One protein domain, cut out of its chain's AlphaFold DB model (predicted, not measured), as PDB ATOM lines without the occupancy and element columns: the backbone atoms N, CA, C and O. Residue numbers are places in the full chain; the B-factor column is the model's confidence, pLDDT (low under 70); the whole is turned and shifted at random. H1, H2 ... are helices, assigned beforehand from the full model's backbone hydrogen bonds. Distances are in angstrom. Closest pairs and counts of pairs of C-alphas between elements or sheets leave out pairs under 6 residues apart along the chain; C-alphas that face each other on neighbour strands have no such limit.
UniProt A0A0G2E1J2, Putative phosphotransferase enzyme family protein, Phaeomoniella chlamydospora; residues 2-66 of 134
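What this domain is: This is residues 2 to 66 of the 134 residues of the protein "Putative phosphotransferase enzyme family protein" of Phaeomoniella chlamydospora (UniProt A0A0G2E1J2). One long helix, H1, has a shorter helix, H2, folded back slantwise over its residues 15 to 23, with the small helix H3 just after H2 and near both. After H3 the tail of residues 50 to 66 turns and runs back past H2, on the side away from H1; at the two ends of the long axis the first turns of H1, with residue 2, and the loop of residues 24 to 30 stick out. The printed part has 65 residues with three named helices, in the order H1, H2, H3, and no named strand; the class is all helix. The whole is loose, with a radius of gyration of the C-alphas of 13.5 A, and elongated, spanning 42 by 26 by 23 A.

Where its parts are: Find C-alpha 3 at (103.135, 107.463, 150.209); from there H1, residues 3 to 24, runs 33.7 A to C-alpha 24 at (86.726, 127.707, 128.821). Look next at Val 32, where H2 begins; it holds residues 32 to 43 and measures 16.5 A from first to last C-alpha. H3, residues 45 to 49, is 6.3 A long and ends at C-alpha 49, at (102.982, 128.937, 144.189).

How they stand to each other: Start from H1, which touches H2 with residues 15 to 23 alone. Their closest C-alphas, those of Thr 19 and Asp 37, are 5.7 A apart. The two helices run opposite ways at a steep tilt of 45 degrees. Farther back along H1, go to Met 12: its C-alpha is 7.3 A from that of Ile 48, the closest pair of H1 and H3, which are close but not clearly touching. H2 and H3 are also close but not clearly touching, with their closest C-alphas, those of Val 41 and Ile 48, 7.7 A apart. In H2 and H3 every O i to N i+4 pair is within hydrogen-bond range, and in H1 15 of 18 are.

The domain as a whole: The two C-alphas farthest apart are those of Glu 2 and Gly 29, at 43.0 A. Residues 2 to 7, of which 3 to 7 belong to H1, and residues 24 to 30 stand free; without them the body of 52 residues spans 33 by 26 by 17 A. The printed part has no cut. The link from H1 to H2 is short, with 7 residues, and that from H2 to H3 is tight, with 1 residue. Residues 50 to 66 hold no named element, and their C-alphas lie 10 to 19 A from the mean of all C-alphas. Read the B-factor column for the model's confidence: the mean pLDDT of the printed part is 75.3, and residues 2 to 12, 25 to 28 and 50 to 56 are under 70.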
ATOM      1  N   GLU A   2     106.988 108.134 151.890       37.47
ATOM      2  CA  GLU A   2     106.831 108.547 150.474       37.47
ATOM      3  C   GLU A   2     105.396 108.407 149.940       37.47
ATOM      4  O   GLU A   2     105.025 109.062 148.975       37.47
ATOM      5  N   PHE A   3     104.533 107.643 150.619       31.16
ATOM      6  CA  PHE A   3     103.135 107.463 150.209       31.16
ATOM      7  C   PHE A   3     102.263 108.717 150.385       31.16
ATOM      8  O   PHE A   3     101.281 108.885 149.670       31.16
ATOM      9  N   PHE A   4     102.635 109.626 151.291       31.97
ATOM     10  CA  PHE A   4     101.885 110.863 151.529       31.97
ATOM     11  C   PHE A   4     102.075 111.901 150.405       31.97
ATOM     12  O   PHE A   4     101.210 112.745 150.208       31.97
ATOM     13  N   ASN A   5     103.162 111.808 149.624       41.53
ATOM     14  CA  ASN A   5     103.539 112.828 148.636       41.53
ATOM     15  C   ASN A   5     102.885 112.623 147.251       41.53
ATOM     16  O   ASN A   5     102.678 113.568 146.492       41.53
ATOM     17  N   VAL A   6     102.505 111.384 146.917       37.94
ATOM     18  CA  VAL A   6     101.826 111.061 145.644       37.94
ATOM     19  C   VAL A   6     100.363 111.526 145.649       37.94
ATOM     20  O   VAL A   6      99.830 111.932 144.615       37.94
ATOM     21  N   MET A   7      99.709 111.519 146.814       37.50
ATOM     22  CA  MET A   7      98.302 111.918 146.953       37.50
ATOM     23  C   MET A   7      98.117 113.443 146.877       37.50
ATOM     24  O   MET A   7      97.148 113.918 146.281       37.50
ATOM     25  N   THR A   8      99.063 114.221 147.408       46.12
ATOM     26  CA  THR A   8      99.076 115.693 147.327       46.12
ATOM     27  C   THR A   8      99.384 116.198 145.916       46.12
ATOM     28  O   THR A   8      98.671 117.076 145.423       46.12
ATOM     29  N   ALA A   9     100.349 115.592 145.212       52.06
ATOM     30  CA  ALA A   9     100.652 115.931 143.815       52.06
ATOM     31  C   ALA A   9      99.443 115.714 142.877       52.06
ATOM     32  O   ALA A   9      99.177 116.513 141.975       52.06
ATOM     33  N   ASN A  10      98.648 114.666 143.131       63.31
ATOM     34  CA  ASN A  10      97.442 114.368 142.357       63.31
ATOM     35  C   ASN A  10      96.341 115.416 142.588       63.31
ATOM     36  O   ASN A  10      95.760 115.918 141.625       63.31
ATOM     37  N   LYS A  11      96.102 115.819 143.846       64.31
ATOM     38  CA  LYS A  11      95.091 116.834 144.191       64.31
ATOM     39  C   LYS A  11      95.370 118.177 143.503       64.31
ATOM     40  O   LYS A  11      94.452 118.770 142.942       64.31
ATOM     41  N   MET A  12      96.633 118.602 143.451       68.56
ATOM     42  CA  MET A  12      97.029 119.858 142.804       68.56
ATOM     43  C   MET A  12      96.778 119.853 141.290       68.56
ATOM     44  O   MET A  12      96.194 120.787 140.735       68.56
ATOM     45  N   SER A  13      97.166 118.764 140.618       72.56
ATOM     46  CA  SER A  13      96.924 118.600 139.180       72.56
ATOM     47  C   SER A  13      95.429 118.624 138.832       72.56
ATOM     48  O   SER A  13      95.045 119.134 137.778       72.56
ATOM     49  N   ARG A  14      94.572 118.133 139.739       75.69
ATOM     50  CA  ARG A  14      93.112 118.138 139.584       75.69
ATOM     51  C   ARG A  14      92.520 119.534 139.716       75.69
ATOM     52  O   ARG A  14      91.717 119.884 138.861       75.69
ATOM     53  N   ILE A  15      92.943 120.319 140.712       77.12
ATOM     54  CA  ILE A  15      92.459 121.697 140.910       77.12
ATOM     55  C   ILE A  15      92.842 122.556 139.701       77.12
ATOM     56  O   ILE A  15      91.969 123.102 139.034       77.12
ATOM     57  N   ARG A  16      94.133 122.587 139.337       78.50
ATOM     58  CA  ARG A  16      94.623 123.381 138.193       78.50
ATOM     59  C   ARG A  16      93.908 123.029 136.889       78.50
ATOM     60  O   ARG A  16      93.485 123.920 136.156       78.50
ATOM     61  N   ARG A  17      93.775 121.730 136.592       80.81
ATOM     62  CA  ARG A  17      93.087 121.257 135.384       80.81
ATOM     63  C   ARG A  17      91.591 121.569 135.430       80.81
ATOM     64  O   ARG A  17      91.061 122.034 134.432       80.81
ATOM     65  N   GLY A  18      90.933 121.332 136.565       78.38
ATOM     66  CA  GLY A  18      89.503 121.582 136.750       78.38
ATOM     67  C   GLY A  18      89.133 123.038 136.491       78.38
ATOM     68  O   GLY A  18      88.269 123.305 135.657       78.38
ATOM     69  N   THR A  19      89.874 123.970 137.098       78.00
ATOM     70  CA  THR A  19      89.633 125.409 136.928       78.00
ATOM     71  C   THR A  19      89.854 125.839 135.486       78.00
ATOM     72  O   THR A  19      89.041 126.572 134.925       78.00
ATOM     73  N   PHE A  20      90.929 125.351 134.855       81.06
ATOM     74  CA  PHE A  20      91.217 125.659 133.459       81.06
ATOM     75  C   PHE A  20      90.117 125.158 132.522       81.06
ATOM     76  O   PHE A  20      89.634 125.937 131.709       81.06
ATOM     77  N   GLU A  21      89.685 123.901 132.644       80.62
ATOM     78  CA  GLU A  21      88.622 123.366 131.786       80.62
ATOM     79  C   GLU A  21      87.301 124.105 131.996       80.62
ATOM     80  O   GLU A  21      86.703 124.564 131.025       80.62
ATOM     81  N   ARG A  22      86.888 124.325 133.248       75.62
ATOM     82  CA  ARG A  22      85.643 125.046 133.544       75.62
ATOM     83  C   ARG A  22      85.665 126.491 133.060       75.62
ATOM     84  O   ARG A  22      84.643 126.980 132.602       75.62
ATOM     85  N   SER A  23      86.823 127.155 133.078       76.62
ATOM     86  CA  SER A  23      86.951 128.539 132.600       76.62
ATOM     87  C   SER A  23      86.761 128.726 131.088       76.62
ATOM     88  O   SER A  23      86.554 129.855 130.643       76.62
ATOM     89  N   LYS A  24      86.838 127.649 130.290       76.19
ATOM     90  CA  LYS A  24      86.726 127.707 128.821       76.19
ATOM     91  C   LYS A  24      85.291 127.730 128.306       76.19
ATOM     92  O   LYS A  24      85.075 128.175 127.181       76.19
ATOM     93  N   TYR A  25      84.341 127.202 129.068       66.94
ATOM     94  CA  TYR A  25      82.962 127.072 128.616       66.94
ATOM     95  C   TYR A  25      82.200 128.373 128.879       66.94
ATOM     96  O   TYR A  25      82.386 129.023 129.909       66.94
ATOM     97  N   ALA A  26      81.345 128.776 127.935       60.41
ATOM     98  CA  ALA A  26      80.345 129.792 128.221       60.41
ATOM     99  C   ALA A  26      79.444 129.202 129.304       60.41
ATOM    100  O   ALA A  26      78.800 128.190 129.073       60.41
ATOM    101  N   TRP A  27      79.481 129.778 130.498       66.38
ATOM    102  CA  TRP A  27      78.660 129.396 131.640       66.38
ATOM    103  C   TRP A  27      77.200 129.384 131.191       66.38
ATOM    104  O   TRP A  27      76.595 130.451 131.091       66.38
ATOM    105  N   GLU A  28      76.652 128.216 130.851       63.12
ATOM    106  CA  GLU A  28      75.267 128.020 130.400       63.12
ATOM    107  C   GLU A  28      74.296 128.250 131.575       63.12
ATOM    108  O   GLU A  28      73.539 127.381 131.982       63.12
ATOM    109  N   GLY A  29      74.375 129.419 132.212       70.81
ATOM    110  CA  GLY A  29      73.609 129.795 133.395       70.81
ATOM    111  C   GLY A  29      74.167 129.312 134.739       70.81
ATOM    112  O   GLY A  29      73.754 129.861 135.756       70.81
ATOM    113  N   ASN A  30      75.121 128.370 134.788       82.25
ATOM    114  CA  ASN A  30      75.687 127.861 136.049       82.25
ATOM    115  C   ASN A  30      77.183 128.192 136.201       82.25
ATOM    116  O   ASN A  30      78.012 127.732 135.417       82.25
ATOM    117  N   ASN A  31      77.541 128.961 137.234       87.12
ATOM    118  CA  ASN A  31      78.930 129.285 137.588       87.12
ATOM    119  C   ASN A  31      79.390 128.692 138.930       87.12
ATOM    120  O   ASN A  31      80.535 128.922 139.331       87.12
ATOM    121  N   VAL A  32      78.529 127.927 139.609       89.19
ATOM    122  CA  VAL A  32      78.808 127.351 140.931       89.19
ATOM    123  C   VAL A  32      80.072 126.478 140.913       89.19
ATOM    124  O   VAL A  32      80.955 126.745 141.736       89.19
ATOM    125  N   PRO A  33      80.282 125.572 139.930       87.62
ATOM    126  CA  PRO A  33      81.480 124.732 139.905       87.62
ATOM    127  C   PRO A  33      82.789 125.512 139.746       87.62
ATOM    128  O   PRO A  33      83.812 125.141 140.321       87.62
ATOM    129  N   LEU A  34      82.791 126.620 138.993       88.56
ATOM    130  CA  LEU A  34      83.980 127.479 138.928       88.56
ATOM    131  C   LEU A  34      84.190 128.240 140.216       88.56
ATOM    132  O   LEU A  34      85.332 128.410 140.635       88.56
ATOM    133  N   LYS A  35      83.122 128.747 140.826       92.31
ATOM    134  CA  LYS A  35      83.265 129.485 142.072       92.31
ATOM    135  C   LYS A  35      83.881 128.588 143.149       92.31
ATOM    136  O   LYS A  35      84.848 129.010 143.780       92.31
ATOM    137  N   ALA A  36      83.411 127.346 143.273       92.69
ATOM    138  CA  ALA A  36      83.997 126.331 144.149       92.69
ATOM    139  C   ALA A  36      85.484 126.077 143.835       92.69
ATOM    140  O   ALA A  36      86.330 126.086 144.730       92.69
ATOM    141  N   ASP A  37      85.836 125.954 142.557       90.94
ATOM    142  CA  ASP A  37      87.227 125.821 142.121       90.94
ATOM    143  C   ASP A  37      88.116 127.000 142.500       90.94
ATOM    144  O   ASP A  37      89.228 126.806 142.991       90.94
ATOM    145  N   LEU A  38      87.648 128.226 142.266       93.12
ATOM    146  CA  LEU A  38      88.391 129.433 142.605       93.12
ATOM    147  C   LEU A  38      88.572 129.545 144.120       93.12
ATOM    148  O   LEU A  38      89.645 129.938 144.576       93.12
ATOM    149  N   ILE A  39      87.574 129.139 144.906       95.25
ATOM    150  CA  ILE A  39      87.691 129.034 146.363       95.25
ATOM    151  C   ILE A  39      88.783 128.026 146.730       95.25
ATOM    152  O   ILE A  39      89.688 128.364 147.497       95.25
ATOM    153  N   HIS A  40      88.794 126.834 146.135       93.25
ATOM    154  CA  HIS A  40      89.866 125.864 146.367       93.25
ATOM    155  C   HIS A  40      91.243 126.385 145.941       93.25
ATOM    156  O   HIS A  40      92.225 126.141 146.642       93.25
ATOM    157  N   VAL A  41      91.330 127.155 144.852       91.44
ATOM    158  CA  VAL A  41      92.559 127.849 144.441       91.44
ATOM    159  C   VAL A  41      93.020 128.834 145.515       91.44
ATOM    160  O   VAL A  41      94.204 128.847 145.843       91.44
ATOM    161  N   THR A  42      92.118 129.625 146.104       93.19
ATOM    162  CA  THR A  42      92.483 130.549 147.194       93.19
ATOM    163  C   THR A  42      92.941 129.820 148.456       93.19
ATOM    164  O   THR A  42      93.932 130.218 149.063       93.19
ATOM    165  N   GLN A  43      92.273 128.722 148.825       91.38
ATOM    166  CA  GLN A  43      92.583 127.925 150.018       91.38
ATOM    167  C   GLN A  43      93.922 127.185 149.895       91.38
ATOM    168  O   GLN A  43      94.638 127.029 150.883       91.38
ATOM    169  N   HIS A  44      94.269 126.752 148.682       89.25
ATOM    170  CA  HIS A  44      95.498 126.018 148.372       89.25
ATOM    171  C   HIS A  44      96.559 126.887 147.681       89.25
ATOM    172  O   HIS A  44      97.517 126.364 147.113       89.25
ATOM    173  N   TRP A  45      96.422 128.215 147.729       88.50
ATOM    174  CA  TRP A  45      97.335 129.134 147.050       88.50
ATOM    175  C   TRP A  45      98.815 128.950 147.430       88.50
ATOM    176  O   TRP A  45      99.644 128.916 146.518       88.50
ATOM    177  N   PRO A  46      99.186 128.765 148.716       84.06
ATOM    178  CA  PRO A  46     100.580 128.512 149.080       84.06
ATOM    179  C   PRO A  46     101.156 127.277 148.376       84.06
ATOM    180  O   PRO A  46     102.298 127.304 147.927       84.06
ATOM    181  N   ASP A  47     100.342 126.233 148.208       82.88
ATOM    182  CA  ASP A  47     100.733 124.995 147.534       82.88
ATOM    183  C   ASP A  47     100.851 125.187 146.010       82.88
ATOM    184  O   ASP A  47     101.667 124.536 145.363       82.88
ATOM    185  N   ILE A  48     100.049 126.089 145.426       79.12
ATOM    186  CA  ILE A  48     100.073 126.413 143.988       79.12
ATOM    187  C   ILE A  48     101.355 127.165 143.608       79.12
ATOM    188  O   ILE A  48     101.879 126.963 142.513       79.12
ATOM    189  N   VAL A  49     101.854 128.037 144.489       80.88
ATOM    190  CA  VAL A  49     102.982 128.937 144.189       80.88
ATOM    191  C   VAL A  49     104.334 128.420 144.707       80.88
ATOM    192  O   VAL A  49     105.379 128.947 144.323       80.88
ATOM    193  N   ALA A  50     104.339 127.355 145.517       66.31
ATOM    194  CA  ALA A  50     105.547 126.739 146.075       66.31
ATOM    195  C   ALA A  50     106.516 126.153 145.022       66.31
ATOM    196  O   ALA A  50     107.692 125.938 145.318       66.31
ATOM    197  N   GLU A  51     106.078 125.937 143.778       59.84
ATOM    198  CA  GLU A  51     106.964 125.572 142.666       59.84
ATOM    199  C   GLU A  51     107.692 126.820 142.120       59.84
ATOM    200  O   GLU A  51     107.292 127.420 141.124       59.84
ATOM    201  N   GLY A  52     108.790 127.214 142.779       57.06
ATOM    202  CA  GLY A  52     109.783 128.151 142.226       57.06
ATOM    203  C   GLY A  52     109.693 129.616 142.665       57.06
ATOM    204  O   GLY A  52     110.406 130.437 142.094       57.06
ATOM    205  N   ASN A  53     108.870 129.953 143.664       59.72
ATOM    206  CA  ASN A  53     108.826 131.293 144.258       59.72
ATOM    207  C   ASN A  53     108.974 131.239 145.782       59.72
ATOM    208  O   ASN A  53     108.456 130.336 146.438       59.72
ATOM    209  N   ASP A  54     109.610 132.261 146.349       62.00
ATOM    210  CA  ASP A  54     110.019 132.361 147.759       62.00
ATOM    211  C   ASP A  54     108.843 132.603 148.741       62.00
ATOM    212  O   ASP A  54     109.011 133.201 149.803       62.00
ATOM    213  N   GLY A  55     107.622 132.178 148.392       59.72
ATOM    214  CA  GLY A  55     106.412 132.365 149.206       59.72
ATOM    215  C   GLY A  55     105.860 133.798 149.225       59.72
ATOM    216  O   GLY A  55     104.961 134.100 150.004       59.72
ATOM    217  N   THR A  56     106.373 134.692 148.378       68.81
ATOM    218  CA  THR A  56     106.079 136.139 148.421       68.81
ATOM    219  C   THR A  56     104.845 136.573 147.630       68.81
ATOM    220  O   THR A  56     104.439 137.731 147.711       68.81
ATOM    221  N   ILE A  57     104.251 135.684 146.832       81.88
ATOM    222  CA  ILE A  57     103.137 136.032 145.944       81.88
ATOM    223  C   ILE A  57     101.814 135.747 146.661       81.88
ATOM    224  O   ILE A  57     101.449 134.592 146.873       81.88
ATOM    225  N   SER A  58     101.074 136.804 146.998       85.50
ATOM    226  CA  SER A  58      99.701 136.700 147.511       85.50
ATOM    227  C   SER A  58      98.731 136.228 146.426       85.50
ATOM    228  O   SER A  58      98.928 136.517 145.243       85.50
ATOM    229  N   CYS A  59      97.652 135.548 146.824       88.69
ATOM    230  CA  CYS A  59      96.574 135.196 145.905       88.69
ATOM    231  C   CYS A  59      95.933 136.479 145.349       88.69
ATOM    232  O   CYS A  59      95.650 137.389 146.135       88.69
ATOM    233  N   PRO A  60      95.717 136.593 144.025       91.25
ATOM    234  CA  PRO A  60      95.155 137.801 143.416       91.25
ATOM    235  C   PRO A  60      93.647 137.964 143.657       91.25
ATOM    236  O   PRO A  60      93.090 139.010 143.336       91.25
ATOM    237  N   ILE A  61      92.986 136.933 144.185       93.50
ATOM    238  CA  ILE A  61      91.553 136.903 144.469       93.50
ATOM    239  C   ILE A  61      91.319 136.437 145.907       93.50
ATOM    240  O   ILE A  61      92.150 135.746 146.495       93.50
ATOM    241  N   SER A  62      90.178 136.814 146.474       94.38
ATOM    242  CA  SER A  62      89.776 136.434 147.827       94.38
ATOM    243  C   SER A  62      88.261 136.341 147.912       94.38
ATOM    244  O   SER A  62      87.567 137.148 147.297       94.38
ATOM    245  N   PHE A  63      87.775 135.420 148.734       94.81
ATOM    246  CA  PHE A  63      86.361 135.266 149.060       94.81
ATOM    247  C   PHE A  63      86.166 135.515 150.554       94.81
ATOM    248  O   PHE A  63      87.069 135.249 151.353       94.81
ATOM    249  N   SER A  64      84.998 136.025 150.943       96.38
ATOM    250  CA  SER A  64      84.633 136.025 152.365       96.38
ATOM    251  C   SER A  64      84.372 134.592 152.842       96.38
ATOM    252  O   SER A  64      84.022 133.728 152.041       96.38
ATOM    253  N   GLU A  65      84.515 134.330 154.141       95.50
ATOM    254  CA  GLU A  65      84.244 133.001 154.708       95.50
ATOM    255  C   GLU A  65      82.807 132.545 154.423       95.50
ATOM    256  O   GLU A  65      82.592 131.419 153.979       95.50
ATOM    257  N   GLN A  66      81.842 133.457 154.576       96.62
ATOM    258  CA  GLN A  66      80.438 133.201 154.262       96.62
ATOM    259  C   GLN A  66      80.246 132.851 152.783       96.62
ATOM    260  O   GLN A  66      79.642 131.838 152.456       96.62
TER     261      GLN A  66